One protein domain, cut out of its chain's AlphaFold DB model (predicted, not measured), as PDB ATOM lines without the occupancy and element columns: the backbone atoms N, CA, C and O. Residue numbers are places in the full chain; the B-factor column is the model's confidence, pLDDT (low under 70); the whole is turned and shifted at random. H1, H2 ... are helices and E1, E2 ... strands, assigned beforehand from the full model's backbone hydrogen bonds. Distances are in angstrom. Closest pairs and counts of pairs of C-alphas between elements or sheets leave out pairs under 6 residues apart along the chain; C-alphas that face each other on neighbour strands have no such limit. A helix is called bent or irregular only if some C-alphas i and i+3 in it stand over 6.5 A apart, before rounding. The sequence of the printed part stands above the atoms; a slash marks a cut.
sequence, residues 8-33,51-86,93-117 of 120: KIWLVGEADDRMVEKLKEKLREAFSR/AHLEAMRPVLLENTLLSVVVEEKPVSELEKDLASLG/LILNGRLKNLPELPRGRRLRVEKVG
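This is residues 8 to 33, 51 to 86 and 93 to 117 of the 120 residues of an uncharacterized protein of Nitrososphaeria archaeon (UniProt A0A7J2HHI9). A small parallel sheet of three strands, E1, E3 and E4, has the long helix H1 lying along one face, with the shorter helix H2 packed on H1. The long strand E2 passes beyond the edge strand E1 and runs from near H2 to H3, which only grazes the sheet; the long link between E3 and E4 loops outward. The printed part has 87 residues, with three named helices and four named strands in the order E1 H1 H2 E2 H3 E3 E4, and its class is mixed, helices and strands. The sheet's order is E1 E3 E4, all parallel. The whole is compact, with a radius of gyration of the C-alphas of 13.3 A, and rounded, spanning 33 by 28 by 23 A.

In the sheet, the inner strand E3, residues 93 to 96, lies between the edge strands E1, residues 8 to 13, and E4, residues 111 to 116. E1 and E3 are parallel at 21 degrees, with N 94 and O 10 within hydrogen-bond range at 2.8 A. E3 and E4 are parallel at 21 degrees, with N 95 and O 114 within range at 2.9 A. H1, residues 17 to 32, is on the sheet at a height of 9.4 A, making two layers, a helix on one face of a sheet. It lies over E3 and runs along the strands, at 13 degrees to E3 on the local plane. The closest C-alphas of H1 and E4 are those of Met 19 and Val 116, 6.1 A apart. H2, residues 51 to 62, is not on the sheet. With its residues 55 to 59 alone it touches H1, the closest C-alphas being those of Lys 24 and Val 59, 6.0 A apart. They run the same way at a shallow tilt of 34.5 degrees, only just short of steep. E2, residues 67 to 74, pairs with no named strand, but E2 and E1 are near each other, with 8 pairs of C-alphas within 10 A. H3, residues 75 to 83, only grazes the sheet, with residues 75 to 82; E2 and H3 meet only through their link. H3 is apart from H1 and H2. Every O i to N i+4 pair is within hydrogen-bond range in H1, against 6 of 8 in H2 and 3 of 5 in H3.

E1 begins at C-alpha 8, (43.062, -20.436, 102.317), and is 16.6 A long. E3 measures 9.9 A, and E4, 15.9 A, ends at C-alpha 116, (45.240, -22.366, 85.289). E2 measures 23.5 A and H1 22.6 A; H2 is 18.2 A and H3 13.8 A long. H2 and H3 are irregular, but only just: C-alphas 55 and 58 are 6.9 A apart, and C-alphas 76 and 79 are 6.8 A apart.

The two C-alphas farthest apart, those of Leu 65 and Lys 100, are 36.1 A from each other. Residues 34 to 50 and 87 to 92 are not printed; the gaps are 29.8 A from C-alpha 33 to 51 and 15.4 A from C-alpha 86 to 93. Of the links that are printed whole, the one from E3 to E4, 14 residues, is long. Mean pLDDT of the printed part is 84.5, and residues 98 to 101, 106 to 109 and 117 are under 70.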
ATOM      1  N   LYS A   8      42.406 -19.179 102.677       92.69
ATOM      2  CA  LYS A   8      43.062 -20.436 102.317       92.69
ATOM      3  C   LYS A   8      43.119 -20.558 100.797       92.69
ATOM      4  O   LYS A   8      42.080 -20.635 100.142       92.69
ATOM      5  N   ILE A   9      44.329 -20.612 100.248       93.56
ATOM      6  CA  ILE A   9      44.563 -20.877  98.827       93.56
ATOM      7  C   ILE A   9      45.363 -22.168  98.715       93.56
ATOM      8  O   ILE A   9      46.484 -22.272  99.209       93.56
ATOM      9  N   TRP A  10      44.771 -23.173  98.091       93.62
ATOM     10  CA  TRP A  10      45.389 -24.469  97.858       93.62
ATOM     11  C   TRP A  10      45.800 -24.559  96.398       93.62
ATOM     12  O   TRP A  10      44.999 -24.286  95.509       93.62
ATOM     13  N   LEU A  11      47.044 -24.935  96.146       91.75
ATOM     14  CA  LEU A  11      47.619 -25.061  94.817       91.75
ATOM     15  C   LEU A  11      47.928 -26.530  94.566       91.75
ATOM     16  O   LEU A  11      48.565 -27.177  95.396       91.75
ATOM     17  N   VAL A  12      47.460 -27.061  93.440       89.75
ATOM     18  CA  VAL A  12      47.685 -28.458  93.060       89.75
ATOM     19  C   VAL A  12      48.252 -28.506  91.650       89.75
ATOM     20  O   VAL A  12      47.674 -27.917  90.730       89.75
ATOM     21  N   GLY A  13      49.346 -29.246  91.487       84.25
ATOM     22  CA  GLY A  13      50.053 -29.388  90.217       84.25
ATOM     23  C   GLY A  13      51.336 -28.571  90.148       84.25
ATOM     24  O   GLY A  13      51.927 -28.226  91.169       84.25
ATOM     25  N   GLU A  14      51.791 -28.315  88.924       82.69
ATOM     26  CA  GLU A  14      53.071 -27.655  88.672       82.69
ATOM     27  C   GLU A  14      53.003 -26.156  88.990       82.69
ATOM     28  O   GLU A  14      52.068 -25.458  88.595       82.69
ATOM     29  N   ALA A  15      54.022 -25.644  89.677       81.56
ATOM     30  CA  ALA A  15      54.174 -24.223  89.967       81.56
ATOM     31  C   ALA A  15      54.942 -23.522  88.832       81.56
ATOM     32  O   ALA A  15      56.088 -23.119  89.002       81.56
ATOM     33  N   ASP A  16      54.321 -23.432  87.656       84.81
ATOM     34  CA  ASP A  16      54.860 -22.698  86.507       84.81
ATOM     35  C   ASP A  16      54.493 -21.199  86.548       84.81
ATOM     36  O   ASP A  16      53.738 -20.734  87.410       84.81
ATOM     37  N   ASP A  17      54.984 -20.436  85.569       84.94
ATOM     38  CA  ASP A  17      54.706 -19.000  85.442       84.94
ATOM     39  C   ASP A  17      53.204 -18.680  85.382       84.94
ATOM     40  O   ASP A  17      52.764 -17.628  85.847       84.94
ATOM     41  N   ARG A  18      52.380 -19.584  84.839       87.31
ATOM     42  CA  ARG A  18      50.934 -19.358  84.738       87.31
ATOM     43  C   ARG A  18      50.285 -19.449  86.110       87.31
ATOM     44  O   ARG A  18      49.424 -18.627  86.433       87.31
ATOM     45  N   MET A  19      50.682 -20.434  86.914       87.75
ATOM     46  CA  MET A  19      50.207 -20.568  88.290       87.75
ATOM     47  C   MET A  19      50.676 -19.387  89.139       87.75
ATOM     48  O   MET A  19      49.886 -18.848  89.914       87.75
ATOM     49  N   VAL A  20      51.918 -18.943  88.942       89.12
ATOM     50  CA  VAL A  20      52.490 -17.762  89.600       89.12
ATOM     51  C   VAL A  20      51.681 -16.506  89.294       89.12
ATOM     52  O   VAL A  20      51.243 -15.823  90.219       89.12
ATOM     53  N   GLU A  21      51.422 -16.210  88.020       90.75
ATOM     54  CA  GLU A  21      50.644 -15.028  87.637       90.75
ATOM     55  C   GLU A  21      49.206 -15.102  88.153       90.75
ATOM     56  O   GLU A  21      48.677 -14.115  88.675       90.75
ATOM     57  N   LYS A  22      48.593 -16.293  88.119       91.00
ATOM     58  CA  LYS A  22      47.264 -16.482  88.702       91.00
ATOM     59  C   LYS A  22      47.263 -16.237  90.206       91.00
ATOM     60  O   LYS A  22      46.344 -15.614  90.733       91.00
ATOM     61  N   LEU A  23      48.287 -16.703  90.910       91.75
ATOM     62  CA  LEU A  23      48.401 -16.473  92.339       91.75
ATOM     63  C   LEU A  23      48.594 -14.983  92.647       91.75
ATOM     64  O   LEU A  23      47.925 -14.470  93.540       91.75
ATOM     65  N   LYS A  24      49.420 -14.260  91.880       92.12
ATOM     66  CA  LYS A  24      49.572 -12.799  92.026       92.12
ATOM     67  C   LYS A  24      48.248 -12.060  91.843       92.12
ATOM     68  O   LYS A  24      47.943 -11.176  92.639       92.12
ATOM     69  N   GLU A  25      47.452 -12.425  90.835       92.56
ATOM     70  CA  GLU A  25      46.091 -11.896  90.645       92.56
ATOM     71  C   GLU A  25      45.258 -12.080  91.921       92.56
ATOM     72  O   GLU A  25      44.698 -11.116  92.444       92.56
ATOM     73  N   LYS A  26      45.243 -13.296  92.481       92.25
ATOM     74  CA  LYS A  26      44.434 -13.619  93.666       92.25
ATOM     75  C   LYS A  26      44.910 -12.932  94.937       92.25
ATOM     76  O   LYS A  26      44.081 -12.503  95.734       92.25
ATOM     77  N   LEU A  27      46.215 -12.762  95.114       92.31
ATOM     78  CA  LEU A  27      46.752 -12.001  96.241       92.31
ATOM     79  C   LEU A  27      46.413 -10.509  96.138       92.31
ATOM     80  O   LEU A  27      46.078  -9.895  97.151       92.31
ATOM     81  N   ARG A  28      46.418  -9.932  94.929       91.75
ATOM     82  CA  ARG A  28      45.962  -8.547  94.708       91.75
ATOM     83  C   ARG A  28      44.469  -8.394  95.005       91.75
ATOM     84  O   ARG A  28      44.080  -7.430  95.662       91.75
ATOM     85  N   GLU A  29      43.643  -9.351  94.575       91.88
ATOM     86  CA  GLU A  29      42.216  -9.394  94.921       91.88
ATOM     87  C   GLU A  29      42.010  -9.474  96.443       91.88
ATOM     88  O   GLU A  29      41.255  -8.673  96.992       91.88
ATOM     89  N   ALA A  30      42.714 -10.375  97.133       89.50
ATOM     90  CA  ALA A  30      42.643 -10.522  98.587       89.50
ATOM     91  C   ALA A  30      43.047  -9.226  99.306       89.50
ATOM     92  O   ALA A  30      42.318  -8.724 100.164       89.50
ATOM     93  N   PHE A  31      44.156  -8.608  98.886       90.19
ATOM     94  CA  PHE A  31      44.610  -7.337  99.444       90.19
ATOM     95  C   PHE A  31      43.565  -6.224  99.276       90.19
ATOM     96  O   PHE A  31      43.312  -5.475 100.219       90.19
ATOM     97  N   SER A  32      42.906  -6.148  98.113       90.50
ATOM     98  CA  SER A  32      41.840  -5.164  97.857       90.50
ATOM     99  C   SER A  32      40.597  -5.355  98.737       90.50
ATOM    100  O   SER A  32      39.851  -4.406  98.958       90.50
ATOM    101  N   ARG A  33      40.394  -6.569  99.262       89.88
ATOM    102  CA  ARG A  33      39.310  -6.936 100.188       89.88
ATOM    103  C   ARG A  33      39.715  -6.842 101.660       89.88
ATOM    104  O   ARG A  33      38.973  -7.293 102.523       89.88
ATOM    105  N   ALA A  51      61.349 -26.475  93.096       78.94
ATOM    106  CA  ALA A  51      60.958 -25.649  91.955       78.94
ATOM    107  C   ALA A  51      59.769 -24.727  92.268       78.94
ATOM    108  O   ALA A  51      59.746 -23.583  91.817       78.94
ATOM    109  N   HIS A  52      58.814 -25.180  93.084       78.50
ATOM    110  CA  HIS A  52      57.676 -24.357  93.493       78.50
ATOM    111  C   HIS A  52      58.086 -23.201  94.401       78.50
ATOM    112  O   HIS A  52      57.529 -22.118  94.266       78.50
ATOM    113  N   LEU A  53      59.079 -23.375  95.278       82.56
ATOM    114  CA  LEU A  53      59.581 -22.276  96.110       82.56
ATOM    115  C   LEU A  53      60.288 -21.206  95.272       82.56
ATOM    116  O   LEU A  53      60.090 -20.014  95.509       82.56
ATOM    117  N   GLU A  54      61.066 -21.613  94.267       86.00
ATOM    118  CA  GLU A  54      61.686 -20.670  93.329       86.00
ATOM    119  C   GLU A  54      60.626 -19.926  92.503       86.00
ATOM    120  O   GLU A  54      60.684 -18.699  92.403       86.00
ATOM    121  N   ALA A  55      59.599 -20.626  92.011       84.38
ATOM    122  CA  ALA A  55      58.454 -20.009  91.337       84.38
ATOM    123  C   ALA A  55      57.685 -19.037  92.255       84.38
ATOM    124  O   ALA A  55      57.182 -18.002  91.818       84.38
ATOM    125  N   MET A  56      57.644 -19.326  93.557       87.12
ATOM    126  CA  MET A  56      56.988 -18.493  94.562       87.12
ATOM    127  C   MET A  56      57.783 -17.263  94.984       87.12
ATOM    128  O   MET A  56      57.184 -16.304  95.478       87.12
ATOM    129  N   ARG A  57      59.105 -17.236  94.781       89.31
ATOM    130  CA  ARG A  57      59.949 -16.086  95.138       89.31
ATOM    131  C   ARG A  57      59.373 -14.744  94.649       89.31
ATOM    132  O   ARG A  57      59.207 -13.863  95.495       89.31
ATOM    133  N   PRO A  58      59.038 -14.543  93.358       90.19
ATOM    134  CA  PRO A  58      58.459 -13.278  92.900       90.19
ATOM    135  C   PRO A  58      57.116 -12.965  93.568       90.19
ATOM    136  O   PRO A  58      56.865 -11.818  93.925       90.19
ATOM    137  N   VAL A  59      56.273 -13.974  93.807       90.62
ATOM    138  CA  VAL A  59      54.982 -13.792  94.487       90.62
ATOM    139  C   VAL A  59      55.185 -13.223  95.889       90.62
ATOM    140  O   VAL A  59      54.540 -12.245  96.256       90.62
ATOM    141  N   LEU A  60      56.094 -13.800  96.671       89.94
ATOM    142  CA  LEU A  60      56.337 -13.366  98.046       89.94
ATOM    143  C   LEU A  60      56.999 -11.981  98.104       89.94
ATOM    144  O   LEU A  60      56.627 -11.161  98.942       89.94
ATOM    145  N   LEU A  61      57.936 -11.696  97.194       91.00
ATOM    146  CA  LEU A  61      58.623 -10.400  97.125       91.00
ATOM    147  C   LEU A  61      57.702  -9.253  96.688       91.00
ATOM    148  O   LEU A  61      57.869  -8.130  97.156       91.00
ATOM    149  N   GLU A  62      56.725  -9.515  95.819       90.44
ATOM    150  CA  GLU A  62      55.757  -8.502  95.380       90.44
ATOM    151  C   GLU A  62      54.650  -8.237  96.420       90.44
ATOM    152  O   GLU A  62      53.976  -7.211  96.350       90.44
ATOM    153  N   ASN A  63      54.455  -9.136  97.392       88.56
ATOM    154  CA  ASN A  63      53.318  -9.108  98.319       88.56
ATOM    155  C   ASN A  63      53.738  -8.985  99.796       88.56
ATOM    156  O   ASN A  63      53.108  -9.562 100.681       88.56
ATOM    157  N   THR A  64      54.772  -8.191 100.093       88.44
ATOM    158  CA  THR A  64      55.332  -8.023 101.455       88.44
ATOM    159  C   THR A  64      54.372  -7.415 102.484       88.44
ATOM    160  O   THR A  64      54.614  -7.507 103.686       88.44
ATOM    161  N   LEU A  65      53.271  -6.803 102.035       88.81
ATOM    162  CA  LEU A  65      52.210  -6.275 102.902       88.81
ATOM    163  C   LEU A  65      51.235  -7.355 103.403       88.81
ATOM    164  O   LEU A  65      50.390  -7.059 104.255       88.81
ATOM    165  N   LEU A  66      51.329  -8.579 102.875       90.06
ATOM    166  CA  LEU A  66      50.537  -9.731 103.294       90.06
ATOM    167  C   LEU A  66      51.329 -10.590 104.283       90.06
ATOM    168  O   LEU A  66      52.525 -10.827 104.131       90.06
ATOM    169  N   SER A  67      50.634 -11.119 105.286       90.62
ATOM    170  CA  SER A  67      51.145 -12.199 106.125       90.62
ATOM    171  C   SER A  67      50.839 -13.519 105.429       90.62
ATOM    172  O   SER A  67      49.698 -13.983 105.449       90.62
ATOM    173  N   VAL A  68      51.850 -14.094 104.779       90.81
ATOM    174  CA  VAL A  68      51.725 -15.336 104.012       90.81
ATOM    175  C   VAL A  68      52.369 -16.484 104.781       90.81
ATOM    176  O   VAL A  68      53.545 -16.423 105.130       90.81
ATOM    177  N   VAL A  69      51.596 -17.537 105.030       91.06
ATOM    178  CA  VAL A  69      52.096 -18.832 105.501       91.06
ATOM    179  C   VAL A  69      52.098 -19.782 104.315       91.06
ATOM    180  O   VAL A  69      51.112 -19.841 103.582       91.06
ATOM    181  N   VAL A  70      53.200 -20.503 104.128       89.44
ATOM    182  CA  VAL A  70      53.349 -21.502 103.070       89.44
ATOM    183  C   VAL A  70      53.477 -22.875 103.714       89.44
ATOM    184  O   VAL A  70      54.316 -23.079 104.587       89.44
ATOM    185  N   GLU A  71      52.627 -23.800 103.284       90.62
ATOM    186  CA  GLU A  71      52.636 -25.202 103.685       90.62
ATOM    187  C   GLU A  71      52.789 -26.098 102.459       90.62
ATOM    188  O   GLU A  71      52.262 -25.807 101.385       90.62
ATOM    189  N   GLU A  72      53.453 -27.231 102.643       89.62
ATOM    190  CA  GLU A  72      53.641 -28.244 101.610       89.62
ATOM    191  C   GLU A  72      53.082 -29.572 102.101       89.62
ATOM    192  O   GLU A  72      53.285 -29.970 103.251       89.62
ATOM    193  N   LYS A  73      52.357 -30.258 101.222       90.06
ATOM    194  CA  LYS A  73      51.832 -31.596 101.460       90.06
ATOM    195  C   LYS A  73      51.923 -32.441 100.191       90.06
ATOM    196  O   LYS A  73      51.846 -31.907  99.084       90.06
ATOM    197  N   PRO A  74      52.029 -33.771 100.328       88.31
ATOM    198  CA  PRO A  74      51.853 -34.654  99.187       88.31
ATOM    199  C   PRO A  74      50.409 -34.572  98.674       88.31
ATOM    200  O   PRO A  74      49.463 -34.446  99.458       88.31
ATOM    201  N   VAL A  75      50.223 -34.697  97.358       87.69
ATOM    202  CA  VAL A  75      48.892 -34.667  96.725       87.69
ATOM    203  C   VAL A  75      47.952 -35.751  97.266       87.69
ATOM    204  O   VAL A  75      46.741 -35.552  97.296       87.69
ATOM    205  N   SER A  76      48.494 -36.860  97.778       87.31
ATOM    206  CA  SER A  76      47.722 -37.935  98.410       87.31
ATOM    207  C   SER A  76      46.947 -37.493  99.658       87.31
ATOM    208  O   SER A  76      45.965 -38.132 100.015       87.31
ATOM    209  N   GLU A  77      47.351 -36.408 100.328       90.38
ATOM    210  CA  GLU A  77      46.615 -35.859 101.480       90.38
ATOM    211  C   GLU A  77      45.465 -34.924 101.062       90.38
ATOM    212  O   GLU A  77      44.653 -34.550 101.909       90.38
ATOM    213  N   LEU A  78      45.356 -34.547  99.778       89.69
ATOM    214  CA  LEU A  78      44.346 -33.593  99.301       89.69
ATOM    215  C   LEU A  78      42.919 -34.076  99.575       89.69
ATOM    216  O   LEU A  78      42.099 -33.304 100.059       89.69
ATOM    217  N   GLU A  79      42.619 -35.345  99.297       87.62
ATOM    218  CA  GLU A  79      41.280 -35.914  99.504       87.62
ATOM    219  C   GLU A  79      40.857 -35.845 100.976       87.62
ATOM    220  O   GLU A  79      39.765 -35.382 101.310       87.62
ATOM    221  N   LYS A  80      41.764 -36.237 101.870       88.56
ATOM    222  CA  LYS A  80      41.551 -36.201 103.316       88.56
ATOM    223  C   LYS A  80      41.392 -34.773 103.834       88.56
ATOM    224  O   LYS A  80      40.525 -34.520 104.672       88.56
ATOM    225  N   ASP A  81      42.197 -33.837 103.338       90.12
ATOM    226  CA  ASP A  81      42.102 -32.429 103.720       90.12
ATOM    227  C   ASP A  81      40.793 -31.798 103.220       90.12
ATOM    228  O   ASP A  81      40.151 -31.068 103.972       90.12
ATOM    229  N   LEU A  82      40.357 -32.122 101.997       86.81
ATOM    230  CA  LEU A  82      39.058 -31.710 101.450       86.81
ATOM    231  C   LEU A  82      37.892 -32.254 102.285       86.81
ATOM    232  O   LEU A  82      36.946 -31.518 102.565       86.81
ATOM    233  N   ALA A  83      37.965 -33.520 102.706       84.69
ATOM    234  CA  ALA A  83      36.957 -34.145 103.561       84.69
ATOM    235  C   ALA A  83      36.909 -33.538 104.975       84.69
ATOM    236  O   ALA A  83      35.876 -33.596 105.637       84.69
ATOM    237  N   SER A  84      38.017 -32.942 105.423       85.88
ATOM    238  CA  SER A  84      38.158 -32.337 106.754       85.88
ATOM    239  C   SER A  84      37.742 -30.861 106.810       85.88
ATOM    240  O   SER A  84      37.836 -30.253 107.877       85.88
ATOM    241  N   LEU A  85      37.307 -30.263 105.694       82.81
ATOM    242  CA  LEU A  85      36.865 -28.866 105.664       82.81
ATOM    243  C   LEU A  85      35.577 -28.672 106.473       82.81
ATOM    244  O   LEU A  85      34.549 -29.299 106.198       82.81
ATOM    245  N   GLY A  86      35.631 -27.764 107.451       72.81
ATOM    246  CA  GLY A  86      34.477 -27.379 108.259       72.81
ATOM    247  C   GLY A  86      33.463 -26.535 107.478       72.81
ATOM    248  O   GLY A  86      33.727 -26.070 106.371       72.81
ATOM    249  N   LEU A  93      40.838 -23.358  95.527       91.50
ATOM    250  CA  LEU A  93      41.671 -24.393  94.932       91.50
ATOM    251  C   LEU A  93      42.088 -23.985  93.520       91.50
ATOM    252  O   LEU A  93      41.248 -23.867  92.628       91.50
ATOM    253  N   ILE A  94      43.387 -23.803  93.314       91.56
ATOM    254  CA  ILE A  94      44.003 -23.488  92.030       91.56
ATOM    255  C   ILE A  94      44.619 -24.770  91.470       91.56
ATOM    256  O   ILE A  94      45.556 -25.325  92.041       91.56
ATOM    257  N   LEU A  95      44.086 -25.241  90.345       89.06
ATOM    258  CA  LEU A  95      44.572 -26.431  89.650       89.06
ATOM    259  C   LEU A  95      45.420 -26.021  88.448       89.06
ATOM    260  O   LEU A  95      44.927 -25.279  87.596       89.06
ATOM    261  N   ASN A  96      46.636 -26.550  88.337       86.31
ATOM    262  CA  ASN A  96      47.468 -26.399  87.145       86.31
ATOM    263  C   ASN A  96      47.883 -27.760  86.572       86.31
ATOM    264  O   ASN A  96      48.342 -28.641  87.295       86.31
ATOM    265  N   GLY A  97      47.721 -27.924  85.259       74.75
ATOM    266  CA  GLY A  97      48.066 -29.156  84.545       74.75
ATOM    267  C   GLY A  97      47.048 -30.301  84.666       74.75
ATOM    268  O   GLY A  97      45.960 -30.175  85.235       74.75
ATOM    269  N   ARG A  98      47.395 -31.448  84.060       65.31
ATOM    270  CA  ARG A  98      46.622 -32.700  84.139       65.31
ATOM    271  C   ARG A  98      47.228 -33.598  85.211       65.31
ATOM    272  O   ARG A  98      48.101 -34.412  84.925       65.31
ATOM    273  N   LEU A  99      46.735 -33.458  86.431       65.19
ATOM    274  CA  LEU A  99      47.066 -34.366  87.522       65.19
ATOM    275  C   LEU A  99      46.435 -35.731  87.251       65.19
ATOM    276  O   LEU A  99      45.215 -35.835  87.102       65.19
ATOM    277  N   LYS A 100      47.261 -36.776  87.179       61.22
ATOM    278  CA  LYS A 100      46.781 -38.145  86.929       61.22
ATOM    279  C   LYS A 100      45.952 -38.682  88.096       61.22
ATOM    280  O   LYS A 100      45.070 -39.504  87.877       61.22
ATOM    281  N   ASN A 101      46.216 -38.178  89.301       64.69
ATOM    282  CA  ASN A 101      45.656 -38.674  90.557       64.69
ATOM    283  C   ASN A 101      44.859 -37.600  91.316       64.69
ATOM    284  O   ASN A 101      44.867 -37.584  92.544       64.69
ATOM    285  N   LEU A 102      44.206 -36.666  90.613       71.94
ATOM    286  CA  LEU A 102      43.356 -35.690  91.295       71.94
ATOM    287  C   LEU A 102      42.097 -36.398  91.839       71.94
ATOM    288  O   LEU A 102      41.369 -36.993  91.040       71.94
ATOM    289  N   PRO A 103      41.816 -36.329  93.153       71.00
ATOM    290  CA  PRO A 103      40.595 -36.891  93.722       71.00
ATOM    291  C   PRO A 103      39.354 -36.158  93.199       71.00
ATOM    292  O   PRO A 103      39.432 -35.027  92.704       71.00
ATOM    293  N   GLU A 104      38.183 -36.785  93.330       70.75
ATOM    294  CA  GLU A 104      36.925 -36.114  93.009       70.75
ATOM    295  C   GLU A 104      36.731 -34.892  93.913       70.75
ATOM    296  O   GLU A 104      36.670 -34.986  95.138       70.75
ATOM    297  N   LEU A 105      36.641 -33.713  93.296       73.94
ATOM    298  CA  LEU A 105      36.487 -32.472  94.040       73.94
ATOM    299  C   LEU A 105      35.031 -32.309  94.495       73.94
ATOM    300  O   LEU A 105      34.123 -32.351  93.654       73.94
ATOM    301  N   PRO A 106      34.783 -32.066  95.795       69.06
ATOM    302  CA  PRO A 106      33.433 -31.875  96.298       69.06
ATOM    303  C   PRO A 106      32.793 -30.651  95.632       69.06
ATOM    304  O   PRO A 106      33.352 -29.553  95.620       69.06
ATOM    305  N   ARG A 107      31.590 -30.825  95.077       59.47
ATOM    306  CA  ARG A 107      30.815 -29.725  94.487       59.47
ATOM    307  C   ARG A 107      30.014 -29.029  95.587       59.47
ATOM    308  O   ARG A 107      29.080 -29.605  96.135       59.47
ATOM    309  N   GLY A 108      30.359 -27.786  95.919       61.66
ATOM    310  CA  GLY A 108      29.624 -26.992  96.910       61.66
ATOM    311  C   GLY A 108      30.186 -25.581  97.089       61.66
ATOM    312  O   GLY A 108      31.259 -25.273  96.585       61.66
ATOM    313  N   ARG A 109      29.473 -24.722  97.836       60.09
ATOM    314  CA  ARG A 109      29.869 -23.315  98.085       60.09
ATOM    315  C   ARG A 109      31.210 -23.144  98.829       60.09
ATOM    316  O   ARG A 109      31.744 -22.047  98.822       60.09
ATOM    317  N   ARG A 110      31.733 -24.217  99.436       73.25
ATOM    318  CA  ARG A 110      32.927 -24.254 100.308       73.25
ATOM    319  C   ARG A 110      34.261 -24.241  99.549       73.25
ATOM    320  O   ARG A 110      35.259 -23.732 100.045       73.25
ATOM    321  N   LEU A 111      34.269 -24.817  98.347       81.44
ATOM    322  CA  LEU A 111      35.464 -24.999  97.531       81.44
ATOM    323  C   LEU A 111      35.280 -24.254  96.216       81.44
ATOM    324  O   LEU A 111      34.483 -24.654  95.365       81.44
ATOM    325  N   ARG A 112      36.031 -23.170  96.037       86.38
ATOM    326  CA  ARG A 112      36.074 -22.457  94.765       86.38
ATOM    327  C   ARG A 112      37.225 -23.013  93.949       86.38
ATOM    328  O   ARG A 112      38.366 -22.914  94.370       86.38
ATOM    329  N   VAL A 113      36.927 -23.618  92.805       87.00
ATOM    330  CA  VAL A 113      37.949 -24.225  91.947       87.00
ATOM    331  C   VAL A 113      38.232 -23.301  90.772       87.00
ATOM    332  O   VAL A 113      37.329 -22.995  89.995       87.00
ATOM    333  N   GLU A 114      39.488 -22.892  90.619       88.00
ATOM    334  CA  GLU A 114      39.980 -22.160  89.456       88.00
ATOM    335  C   GLU A 114      41.059 -22.983  88.745       88.00
ATOM    336  O   GLU A 114      41.937 -23.571  89.373       88.00
ATOM    337  N   LYS A 115      40.981 -23.053  87.415       84.38
ATOM    338  CA  LYS A 115      41.954 -23.778  86.591       84.38
ATOM    339  C   LYS A 115      42.896 -22.796  85.917       84.38
ATOM    340  O   LYS A 115      42.450 -21.825  85.308       84.38
ATOM    341  N   VAL A 116      44.184 -23.089  85.985       81.19
ATOM    342  CA  VAL A 116      45.240 -22.366  85.289       81.19
ATOM    343  C   VAL A 116      45.512 -23.111  83.989       81.19
ATOM    344  O   VAL A 116      46.116 -24.173  83.979       81.19
ATOM    345  N   GLY A 117      45.004 -22.566  82.883       58.84
ATOM    346  CA  GLY A 117      45.203 -23.132  81.553       58.84
ATOM    347  C   GLY A 117      44.285 -24.316  81.222       58.84
ATOM    348  O   GLY A 117      44.246 -25.345  81.888       58.84
TER     349      GLY A 117